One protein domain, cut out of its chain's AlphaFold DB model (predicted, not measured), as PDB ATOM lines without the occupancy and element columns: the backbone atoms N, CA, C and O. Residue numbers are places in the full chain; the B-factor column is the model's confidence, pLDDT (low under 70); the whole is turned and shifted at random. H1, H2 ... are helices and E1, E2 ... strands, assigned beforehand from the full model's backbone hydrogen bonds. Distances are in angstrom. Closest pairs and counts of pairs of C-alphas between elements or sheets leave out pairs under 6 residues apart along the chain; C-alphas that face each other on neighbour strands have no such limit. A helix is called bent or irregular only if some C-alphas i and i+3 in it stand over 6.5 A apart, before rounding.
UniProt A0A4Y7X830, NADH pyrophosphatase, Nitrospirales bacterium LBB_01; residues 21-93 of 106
ATOM      1  N   GLN A  21     105.619  94.402 144.655       79.50
ATOM      2  CA  GLN A  21     105.777  93.237 145.527       79.50
ATOM      3  C   GLN A  21     104.567  92.998 146.443       79.50
ATOM      4  O   GLN A  21     104.199  91.854 146.673       79.50
ATOM      5  N   LEU A  22     103.911  94.059 146.929       80.94
ATOM      6  CA  LEU A  22     102.682  93.937 147.721       80.94
ATOM      7  C   LEU A  22     101.493  93.531 146.859       80.94
ATOM      8  O   LEU A  22     100.565  92.910 147.361       80.94
ATOM      9  N   ARG A  23     101.498  93.869 145.564       80.00
ATOM     10  CA  ARG A  23     100.409  93.495 144.653       80.00
ATOM     11  C   ARG A  23     100.297  91.973 144.493       80.00
ATOM     12  O   ARG A  23      99.183  91.489 144.307       80.00
ATOM     13  N   ASP A  24     101.416  91.259 144.596       81.50
ATOM     14  CA  ASP A  24     101.467  89.792 144.544       81.50
ATOM     15  C   ASP A  24     101.264  89.131 145.922       81.50
ATOM     16  O   ASP A  24     101.057  87.925 146.003       81.50
ATOM     17  N   ASP A  25     101.264  89.917 147.009       87.06
ATOM     18  CA  ASP A  25     101.122  89.427 148.381       87.06
ATOM     19  C   ASP A  25      99.720  89.735 148.951       87.06
ATOM     20  O   ASP A  25      99.480  90.786 149.562       87.06
ATOM     21  N   PRO A  26      98.736  88.837 148.755       82.50
ATOM     22  CA  PRO A  26      97.369  89.068 149.209       82.50
ATOM     23  C   PRO A  26      97.249  89.146 150.736       82.50
ATOM     24  O   PRO A  26      96.309  89.782 151.222       82.50
ATOM     25  N   ASP A  27      98.173  88.538 151.488       87.62
ATOM     26  CA  ASP A  27      98.144  88.535 152.952       87.62
ATOM     27  C   ASP A  27      98.579  89.894 153.532       87.62
ATOM     28  O   ASP A  27      97.943  90.444 154.433       87.62
ATOM     29  N   GLN A  28      99.576  90.533 152.923       88.56
ATOM     30  CA  GLN A  28      99.917  91.912 153.254       88.56
ATOM     31  C   GLN A  28      98.815  92.887 152.827       88.56
ATOM     32  O   GLN A  28      98.480  93.802 153.579       88.56
ATOM     33  N   LEU A  29      98.181  92.684 151.665       87.88
ATOM     34  CA  LEU A  29      97.081  93.555 151.231       87.88
ATOM     35  C   LEU A  29      95.870  93.491 152.174       87.88
ATOM     36  O   LEU A  29      95.291  94.539 152.465       87.88
ATOM     37  N   ARG A  30      95.496  92.304 152.680       87.38
ATOM     38  CA  ARG A  30      94.426  92.184 153.696       87.38
ATOM     39  C   ARG A  30      94.830  92.814 155.029       87.38
ATOM     40  O   ARG A  30      93.983  93.420 155.671       87.38
ATOM     41  N   ALA A  31      96.102  92.726 155.423       89.75
ATOM     42  CA  ALA A  31      96.585  93.355 156.652       89.75
ATOM     43  C   ALA A  31      96.566  94.891 156.556       89.75
ATOM     44  O   ALA A  31      96.267  95.577 157.532       89.75
ATOM     45  N   LEU A  32      96.849  95.436 155.369       90.12
ATOM     46  CA  LEU A  32      96.839  96.877 155.113       90.12
ATOM     47  C   LEU A  32      95.425  97.444 154.955       90.12
ATOM     48  O   LEU A  32      95.199  98.592 155.331       90.12
ATOM     49  N   TRP A  33      94.483  96.656 154.426       90.44
ATOM     50  CA  TRP A  33      93.105  97.065 154.139       90.44
ATOM     51  C   TRP A  33      92.417  97.896 155.239       90.44
ATOM     52  O   TRP A  33      92.004  99.014 154.934       90.44
ATOM     53  N   PRO A  34      92.310  97.449 156.508       90.56
ATOM     54  CA  PRO A  34      91.528  98.164 157.520       90.56
ATOM     55  C   PRO A  34      92.023  99.595 157.782       90.56
ATOM     56  O   PRO A  34      91.220 100.478 158.087       90.56
ATOM     57  N   SER A  35      93.325  99.839 157.621       90.25
ATOM     58  CA  SER A  35      93.955 101.156 157.784       90.25
ATOM     59  C   SER A  35      94.178 101.884 156.455       90.25
ATOM     60  O   SER A  35      94.641 103.025 156.445       90.25
ATOM     61  N   ALA A  36      93.884 101.236 155.329       91.31
ATOM     62  CA  ALA A  36      94.101 101.797 154.012       91.31
ATOM     63  C   ALA A  36      93.042 102.843 153.683       91.31
ATOM     64  O   ALA A  36      91.872 102.706 154.042       91.31
ATOM     65  N   ARG A  37      93.449 103.874 152.947       91.25
ATOM     66  CA  ARG A  37      92.537 104.866 152.386       91.25
ATOM     67  C   ARG A  37      91.881 104.301 151.144       91.25
ATOM     68  O   ARG A  37      92.549 103.755 150.267       91.25
ATOM     69  N   VAL A  38      90.575 104.463 151.060       90.31
ATOM     70  CA  VAL A  38      89.784 103.998 149.936       90.31
ATOM     71  C   VAL A  38      89.180 105.188 149.222       90.31
ATOM     72  O   VAL A  38      88.619 106.104 149.827       90.31
ATOM     73  N   VAL A  39      89.317 105.161 147.904       88.44
ATOM     74  CA  VAL A  39      88.701 106.119 147.006       88.44
ATOM     75  C   VAL A  39      87.678 105.414 146.142       88.44
ATOM     76  O   VAL A  39      87.912 104.299 145.681       88.44
ATOM     77  N   ALA A  40      86.545 106.058 145.908       89.56
ATOM     78  CA  ALA A  40      85.558 105.524 144.990       89.56
ATOM     79  C   ALA A  40      85.766 106.130 143.609       89.56
ATOM     80  O   ALA A  40      86.007 107.329 143.483       89.56
ATOM     81  N   VAL A  41      85.667 105.309 142.576       88.94
ATOM     82  CA  VAL A  41      85.722 105.749 141.187       88.94
ATOM     83  C   VAL A  41      84.409 105.370 140.528       88.94
ATOM     84  O   VAL A  41      83.978 104.222 140.586       88.94
ATOM     85  N   ASP A  42      83.745 106.362 139.957       87.88
ATOM     86  CA  ASP A  42      82.533 106.172 139.167       87.88
ATOM     87  C   ASP A  42      82.859 105.623 137.765       87.88
ATOM     88  O   ASP A  42      83.987 105.776 137.287       87.88
ATOM     89  N   ALA A  43      81.876 105.025 137.088       86.38
ATOM     90  CA  ALA A  43      82.009 104.487 135.732       86.38
ATOM     91  C   ALA A  43      82.512 105.520 134.698       86.38
ATOM     92  O   ALA A  43      83.175 105.153 133.729       86.38
ATOM     93  N   GLU A  44      82.275 106.820 134.911       84.44
ATOM     94  CA  GLU A  44      82.825 107.902 134.082       84.44
ATOM     95  C   GLU A  44      84.327 108.181 134.322       84.44
ATOM     96  O   GLU A  44      84.917 109.066 133.684       84.44
ATOM     97  N   GLY A  45      84.957 107.465 135.259       82.19
ATOM     98  CA  GLY A  45      86.342 107.667 135.675       82.19
ATOM     99  C   GLY A  45      86.521 108.891 136.572       82.19
ATOM    100  O   GLY A  45      87.544 109.575 136.500       82.19
ATOM    101  N   HIS A  46      85.520 109.232 137.387       85.50
ATOM    102  CA  HIS A  46      85.615 110.338 138.345       85.50
ATOM    103  C   HIS A  46      85.823 109.824 139.756       85.50
ATOM    104  O   HIS A  46      85.135 108.910 140.197       85.50
ATOM    105  N   LEU A  47      86.743 110.463 140.474       86.75
ATOM    106  CA  LEU A  47      86.923 110.249 141.897       86.75
ATOM    107  C   LEU A  47      85.705 110.757 142.660       86.75
ATOM    108  O   LEU A  47      85.229 111.870 142.431       86.75
ATOM    109  N   ARG A  48      85.237 109.953 143.603       87.81
ATOM    110  CA  ARG A  48      84.152 110.257 144.523       87.81
ATOM    111  C   ARG A  48      84.671 110.118 145.952       87.81
ATOM    112  O   ARG A  48      85.431 109.200 146.259       87.81
ATOM    113  N   PHE A  49      84.305 111.065 146.806       86.38
ATOM    114  CA  PHE A  49      84.787 111.180 148.187       86.38
ATOM    115  C   PHE A  49      83.696 111.790 149.077       86.38
ATOM    116  O   PHE A  49      82.787 112.454 148.576       86.38
ATOM    117  N   ALA A  50      83.751 111.525 150.382       84.56
ATOM    118  CA  ALA A  50      82.663 111.857 151.303       84.56
ATOM    119  C   ALA A  50      82.528 113.367 151.566       84.56
ATOM    120  O   ALA A  50      81.424 113.862 151.772       84.56
ATOM    121  N   GLY A  51      83.650 114.086 151.568       84.56
ATOM    122  CA  GLY A  51      83.722 115.507 151.897       84.56
ATOM    123  C   GLY A  51      83.831 116.432 150.685       84.56
ATOM    124  O   GLY A  51      83.212 116.219 149.643       84.56
ATOM    125  N   SER A  52      84.649 117.474 150.837       79.31
ATOM    126  CA  SER A  52      84.896 118.526 149.836       79.31
ATOM    127  C   SER A  52      86.299 118.398 149.244       79.31
ATOM    128  O   SER A  52      87.153 117.756 149.834       79.31
ATOM    129  N   VAL A  53      86.597 119.037 148.109       72.94
ATOM    130  CA  VAL A  53      87.941 118.961 147.487       72.94
ATOM    131  C   VAL A  53      89.067 119.360 148.458       72.94
ATOM    132  O   VAL A  53      90.139 118.767 148.433       72.94
ATOM    133  N   GLU A  54      88.810 120.323 149.345       74.56
ATOM    134  CA  GLU A  54      89.763 120.795 150.362       74.56
ATOM    135  C   GLU A  54      89.910 119.829 151.551       74.56
ATOM    136  O   GLU A  54      90.945 119.795 152.213       74.56
ATOM    137  N   ALA A  55      88.879 119.028 151.815       77.56
ATOM    138  CA  ALA A  55      88.822 118.055 152.898       77.56
ATOM    139  C   ALA A  55      88.009 116.835 152.432       77.56
ATOM    140  O   ALA A  55      86.840 116.692 152.798       77.56
ATOM    141  N   PRO A  56      88.591 115.968 151.581       74.44
ATOM    142  CA  PRO A  56      87.833 114.931 150.881       74.44
ATOM    143  C   PRO A  56      87.253 113.869 151.812       74.44
ATOM    144  O   PRO A  56      86.323 113.178 151.415       74.44
ATOM    145  N   GLY A  57      87.758 113.743 153.045       80.94
ATOM    146  CA  GLY A  57      87.263 112.747 153.996       80.94
ATOM    147  C   GLY A  57      87.394 111.338 153.420       80.94
ATOM    148  O   GLY A  57      86.393 110.665 153.203       80.94
ATOM    149  N   TRP A  58      88.623 110.936 153.080       85.19
ATOM    150  CA  TRP A  58      88.893 109.630 152.480       85.19
ATOM    151  C   TRP A  58      88.315 108.504 153.336       85.19
ATOM    152  O   TRP A  58      88.538 108.474 154.550       85.19
ATOM    153  N   LEU A  59      87.614 107.575 152.689       87.25
ATOM    154  CA  LEU A  59      87.109 106.381 153.352       87.25
ATOM    155  C   LEU A  59      88.289 105.526 153.812       87.25
ATOM    156  O   LEU A  59      89.395 105.625 153.277       87.25
ATOM    157  N   GLN A  60      88.059 104.686 154.812       90.00
ATOM    158  CA  GLN A  60      89.041 103.699 155.248       90.00
ATOM    159  C   GLN A  60      88.527 102.308 154.907       90.00
ATOM    160  O   GLN A  60      87.319 102.100 154.912       90.00
ATOM    161  N   GLY A  61      89.408 101.344 154.638       89.75
ATOM    162  CA  GLY A  61      88.964  99.994 154.280       89.75
ATOM    163  C   GLY A  61      88.039  99.396 155.337       89.75
ATOM    164  O   GLY A  61      86.989  98.872 154.987       89.75
ATOM    165  N   ARG A  62      88.334  99.631 156.624       89.88
ATOM    166  CA  ARG A  62      87.477  99.222 157.754       89.88
ATOM    167  C   ARG A  62      86.051  99.783 157.731       89.88
ATOM    168  O   ARG A  62      85.181  99.194 158.353       89.88
ATOM    169  N   ASP A  63      85.828 100.916 157.068       87.62
ATOM    170  CA  ASP A  63      84.506 101.543 156.928       87.62
ATOM    171  C   ASP A  63      83.652 100.819 155.874       87.62
ATOM    172  O   ASP A  63      82.437 100.730 155.995       87.62
ATOM    173  N   LEU A  64      84.309 100.224 154.872       84.19
ATOM    174  CA  LEU A  64      83.667  99.425 153.827       84.19
ATOM    175  C   LEU A  64      83.505  97.949 154.206       84.19
ATOM    176  O   LEU A  64      82.734  97.233 153.569       84.19
ATOM    177  N   GLY A  65      84.245  97.490 155.212       85.94
ATOM    178  CA  GLY A  65      84.189  96.132 155.729       85.94
ATOM    179  C   GLY A  65      85.531  95.674 156.291       85.94
ATOM    180  O   GLY A  65      86.586  96.230 155.989       85.94
ATOM    181  N   GLU A  66      85.505  94.624 157.106       81.94
ATOM    182  CA  GLU A  66      86.730  94.018 157.645       81.94
ATOM    183  C   GLU A  66      87.576  93.371 156.539       81.94
ATOM    184  O   GLU A  66      88.807  93.374 156.599       81.94
ATOM    185  N   GLU A  67      86.915  92.871 155.495       84.56
ATOM    186  CA  GLU A  67      87.539  92.210 154.357       84.56
ATOM    187  C   GLU A  67      87.546  93.109 153.119       84.56
ATOM    188  O   GLU A  67      86.590  93.828 152.825       84.56
ATOM    189  N   ARG A  68      88.636  93.030 152.351       84.88
ATOM    190  CA  ARG A  68      88.761  93.747 151.083       84.88
ATOM    191  C   ARG A  68      87.793  93.149 150.050       84.88
ATOM    192  O   ARG A  68      87.945  91.971 149.715       84.88
ATOM    193  N   PRO A  69      86.887  93.941 149.448       83.25
ATOM    194  CA  PRO A  69      86.009  93.446 148.398       83.25
ATOM    195  C   PRO A  69      86.818  93.058 147.155       83.25
ATOM    196  O   PRO A  69      87.817  93.697 146.825       83.25
ATOM    197  N   ALA A  70      86.371  92.034 146.425       81.25
ATOM    198  CA  ALA A  70      87.075  91.533 145.238       81.25
ATOM    199  C   ALA A  70      87.261  92.600 144.139       81.25
ATOM    200  O   ALA A  70      88.222  92.539 143.378       81.25
ATOM    201  N   GLY A  71      86.373  93.599 144.080       82.94
ATOM    202  CA  GLY A  71      86.471  94.739 143.163       82.94
ATOM    203  C   GLY A  71      87.429  95.853 143.611       82.94
ATOM    204  O   GLY A  71      87.605  96.822 142.874       82.94
ATOM    205  N   ALA A  72      88.044  95.760 144.796       88.31
ATOM    206  CA  ALA A  72      88.995  96.764 145.259       88.31
ATOM    207  C   ALA A  72      90.343  96.622 144.542       88.31
ATOM    208  O   ALA A  72      91.083  95.655 144.724       88.31
ATOM    209  N   SER A  73      90.703  97.645 143.779       87.94
ATOM    210  CA  SER A  73      91.992  97.748 143.109       87.94
ATOM    211  C   SER A  73      93.013  98.409 144.026       87.94
ATOM    212  O   SER A  73      92.835  99.554 144.435       87.94
ATOM    213  N   PHE A  74      94.109  97.719 144.340       88.62
ATOM    214  CA  PHE A  74      95.230  98.345 145.040       88.62
ATOM    215  C   PHE A  74      95.914  99.352 144.116       88.62
ATOM    216  O   PHE A  74      96.428  98.984 143.053       88.62
ATOM    217  N   LEU A  75      95.907 100.620 144.520       86.25
ATOM    218  CA  LEU A  75      96.546 101.691 143.770       86.25
ATOM    219  C   LEU A  75      98.046 101.736 144.083       86.25
ATOM    220  O   LEU A  75      98.849 101.911 143.166       86.25
ATOM    221  N   GLY A  76      98.413 101.558 145.356       88.44
ATOM    222  CA  GLY A  76      99.786 101.712 145.831       88.44
ATOM    223  C   GLY A  76      99.880 102.229 147.268       88.44
ATOM    224  O   GLY A  76      98.873 102.398 147.962       88.44
ATOM    225  N   LEU A  77     101.104 102.503 147.707       86.56
ATOM    226  CA  LEU A  77     101.417 103.138 148.983       86.56
ATOM    227  C   LEU A  77     101.699 104.635 148.801       86.56
ATOM    228  O   LEU A  77     102.240 105.087 147.798       86.56
ATOM    229  N   SER A  78     101.358 105.412 149.816       83.50
ATOM    230  CA  SER A  78     101.751 106.814 149.976       83.50
ATOM    231  C   SER A  78     102.418 106.998 151.336       83.50
ATOM    232  O   SER A  78     102.366 106.101 152.177       83.50
ATOM    233  N   GLU A  79     102.908 108.204 151.619       78.88
ATOM    234  CA  GLU A  79     103.347 108.583 152.971       78.88
ATOM    235  C   GLU A  79     102.251 108.394 154.035       78.88
ATOM    236  O   GLU A  79     102.540 108.137 155.198       78.88
ATOM    237  N   ALA A  80     100.979 108.473 153.636       78.88
ATOM    238  CA  ALA A  80      99.838 108.266 154.521       78.88
ATOM    239  C   ALA A  80      99.373 106.799 154.624       78.88
ATOM    240  O   ALA A  80      98.352 106.539 155.260       78.88
ATOM    241  N   GLY A  81     100.076 105.856 153.988       86.62
ATOM    242  CA  GLY A  81      99.737 104.432 153.966       86.62
ATOM    243  C   GLY A  81      99.170 103.953 152.629       86.62
ATOM    244  O   GLY A  81      99.355 104.599 151.595       86.62
ATOM    245  N   ALA A  82      98.507 102.795 152.657       90.62
ATOM    246  CA  ALA A  82      97.962 102.121 151.481       90.62
ATOM    247  C   ALA A  82      96.716 102.801 150.918       90.62
ATOM    248  O   ALA A  82      95.886 103.313 151.668       90.62
ATOM    249  N   TRP A  83      96.589 102.762 149.593       89.94
ATOM    250  CA  TRP A  83      95.452 103.292 148.856       89.94
ATOM    251  C   TRP A  83      94.804 102.220 147.991       89.94
ATOM    252  O   TRP A  83      95.474 101.514 147.231       89.94
ATOM    253  N   PHE A  84      93.482 102.154 148.062       90.94
ATOM    254  CA  PHE A  84      92.657 101.289 147.231       90.94
ATOM    255  C   PHE A  84      91.598 102.107 146.502       90.94
ATOM    256  O   PHE A  84      91.097 103.100 147.023       90.94
ATOM    257  N   ALA A  85      91.245 101.671 145.300       89.75
ATOM    258  CA  ALA A  85      90.103 102.159 144.550       89.75
ATOM    259  C   ALA A  85      88.988 101.117 144.567       89.75
ATOM    260  O   ALA A  85      89.243  99.940 144.330       89.75
ATOM    261  N   VAL A  86      87.759 101.557 144.797       91.31
ATOM    262  CA  VAL A  86      86.544 100.747 144.645       91.31
ATOM    263  C   VAL A  86      85.615 101.410 143.641       91.31
ATOM    264  O   VAL A  86      85.706 102.616 143.406       91.31
ATOM    265  N   ALA A  87      84.712 100.639 143.046       89.50
ATOM    266  CA  ALA A  87      83.684 101.210 142.192       89.50
ATOM    267  C   ALA A  87      82.659 101.967 143.055       89.50
ATOM    268  O   ALA A  87      82.197 101.452 144.073       89.50
ATOM    269  N   HIS A  88      82.303 103.194 142.663       88.38
ATOM    270  CA  HIS A  88      81.311 104.006 143.384       88.38
ATOM    271  C   HIS A  88      79.942 103.320 143.441       88.38
ATOM    272  O   HIS A  88      79.280 103.375 144.467       88.38
ATOM    273  N   GLU A  89      79.579 102.588 142.387       86.56
ATOM    274  CA  GLU A  89      78.368 101.757 142.314       86.56
ATOM    275  C   GLU A  89      78.325 100.612 143.340       86.56
ATOM    276  O   GLU A  89      77.253 100.101 143.642       86.56
ATOM    277  N   SER A  90      79.480 100.196 143.872       83.44
ATOM    278  CA  SER A  90      79.560  99.166 144.915       83.44
ATOM    279  C   SER A  90      79.378  99.733 146.323       83.44
ATOM    280  O   SER A  90      79.292  98.960 147.277       83.44
ATOM    281  N   LEU A  91      79.351 101.059 146.484       82.38
ATOM    282  CA  LEU A  91      79.111 101.686 147.777       82.38
ATOM    283  C   LEU A  91      77.622 101.673 148.116       82.38
ATOM    284  O   LEU A  91      76.778 101.958 147.270       82.38
ATOM    285  N   ALA A  92      77.312 101.416 149.386       79.75
ATOM    286  CA  ALA A  92      75.947 101.522 149.895       79.75
ATOM    287  C   ALA A  92      75.432 102.972 149.853       79.75
ATOM    288  O   ALA A  92      74.249 103.205 149.606       79.75
ATOM    289  N   GLU A  93      76.325 103.942 150.068       80.81
ATOM    290  CA  GLU A  93      75.992 105.362 150.122       80.81
ATOM    291  C   GLU A  93      76.689 106.146 149.000       80.81
ATOM    292  O   GLU A  93      77.918 106.092 148.853       80.81
TER     293      GLU A  93
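Overview. This is residues 21 to 93 of the 106 residues of the protein "NADH pyrophosphatase" of Nitrospirales bacterium LBB_01 (UniProt A0A4Y7X830). A strongly twisted sheet of four short strands has two helices over one face: H1 crosses E4 and E3, and the very short H2 sits over E1 next to H1. Beyond E2, a long link loops out past Glu 54 and folds back to pair briefly with E1 before H2 begins. The printed part has 73 residues with two named helices and four named strands, in the order H1, E1, E2, H2, E3, E4 along the chain; the sheet runs E2, E1, E4, E3 and is mixed. The class is mixed, helices and strands, with 36 residues in named elements, under half of the 73. The whole is compact, with a radius of gyration of the C-alphas of 11.8 A, and rounded, spanning 32 by 25 by 21 A.

Arrangement. The sheet's inner strands are E1, residues 37 to 41, and E4, residues 81 to 87. They are parallel at 26 degrees; C-alphas 38 and 84 face each other at 4.8 A, and N 39 and O 84 are within hydrogen-bond range at 2.9 A, as are N 41 and O 86 at 2.8 A. E2, residues 46 to 49, is an edge strand, antiparallel to E1 at 137 degrees, with N 48 and O 40 at 2.7 A; the two form a hairpin. Residues 37 to 38 of E1 also pair, antiparallel, with residues 59 to 60, a stretch too short to be named. E3, residues 73 to 78, is the other edge strand, antiparallel to E4 at 154 degrees and in a hairpin with it; N 75 and O 83 are 2.9 A apart, and N 83 and O 76 2.8 A. E2 and E3 are apart. From edge to edge of the sheet the strands' lines turn by 66 degrees, and its C-alphas lie up to 5.7 A off their best plane. H1, residues 26 to 35, is on the sheet at a height of 9.3 A, over E4 and E3, and runs across the strands at 70 degrees to E3 on the local plane. Its closest C-alphas to E4 are those of Leu 32 and Ala 82, 6.5 A apart. H2, residues 61 to 64, is on the same face at a height of 8.7 A and only just over E1, on which 3 of its 4 C-alphas fall; the closest C-alphas of H2 and E1 are those of Gly 61 and Val 38, 6.0 A apart. H1 and H2 touch, with the C-alphas of Pro 34 and Arg 62 closest at 4.2 A. E2, H2 and E3 form a split strand-helix-strand unit, two strands running the same way with a helix between them in the chain and E1 and E4 between them in the sheet; its crossover is right-handed. In H1, 4 of 6 O i to N i+4 pairs are within hydrogen-bond range; H2 is too short for such a pair.

Along the chain. H1 begins at C-alpha 26, (97.369, 89.068, 149.209), and is 15.2 A long; it is irregular, with C-alphas 31 and 34 7.0 A apart. E1 is 13.1 A long and begins at C-alpha 37, (92.537, 104.866, 152.386). E3 measures 15.0 A. E4, the longest strand by residues, measures 20.2 A and ends at C-alpha 87, (83.684, 101.210, 142.192).

Size, cuts and confidence. The C-alphas of Asp 24 and Glu 54 are the two farthest apart, at 33.6 A. The printed part has no cut. The link from E2 to H2, 11 residues, is long. The mean pLDDT of the printed part is 85.6, and no printed residue is under 70.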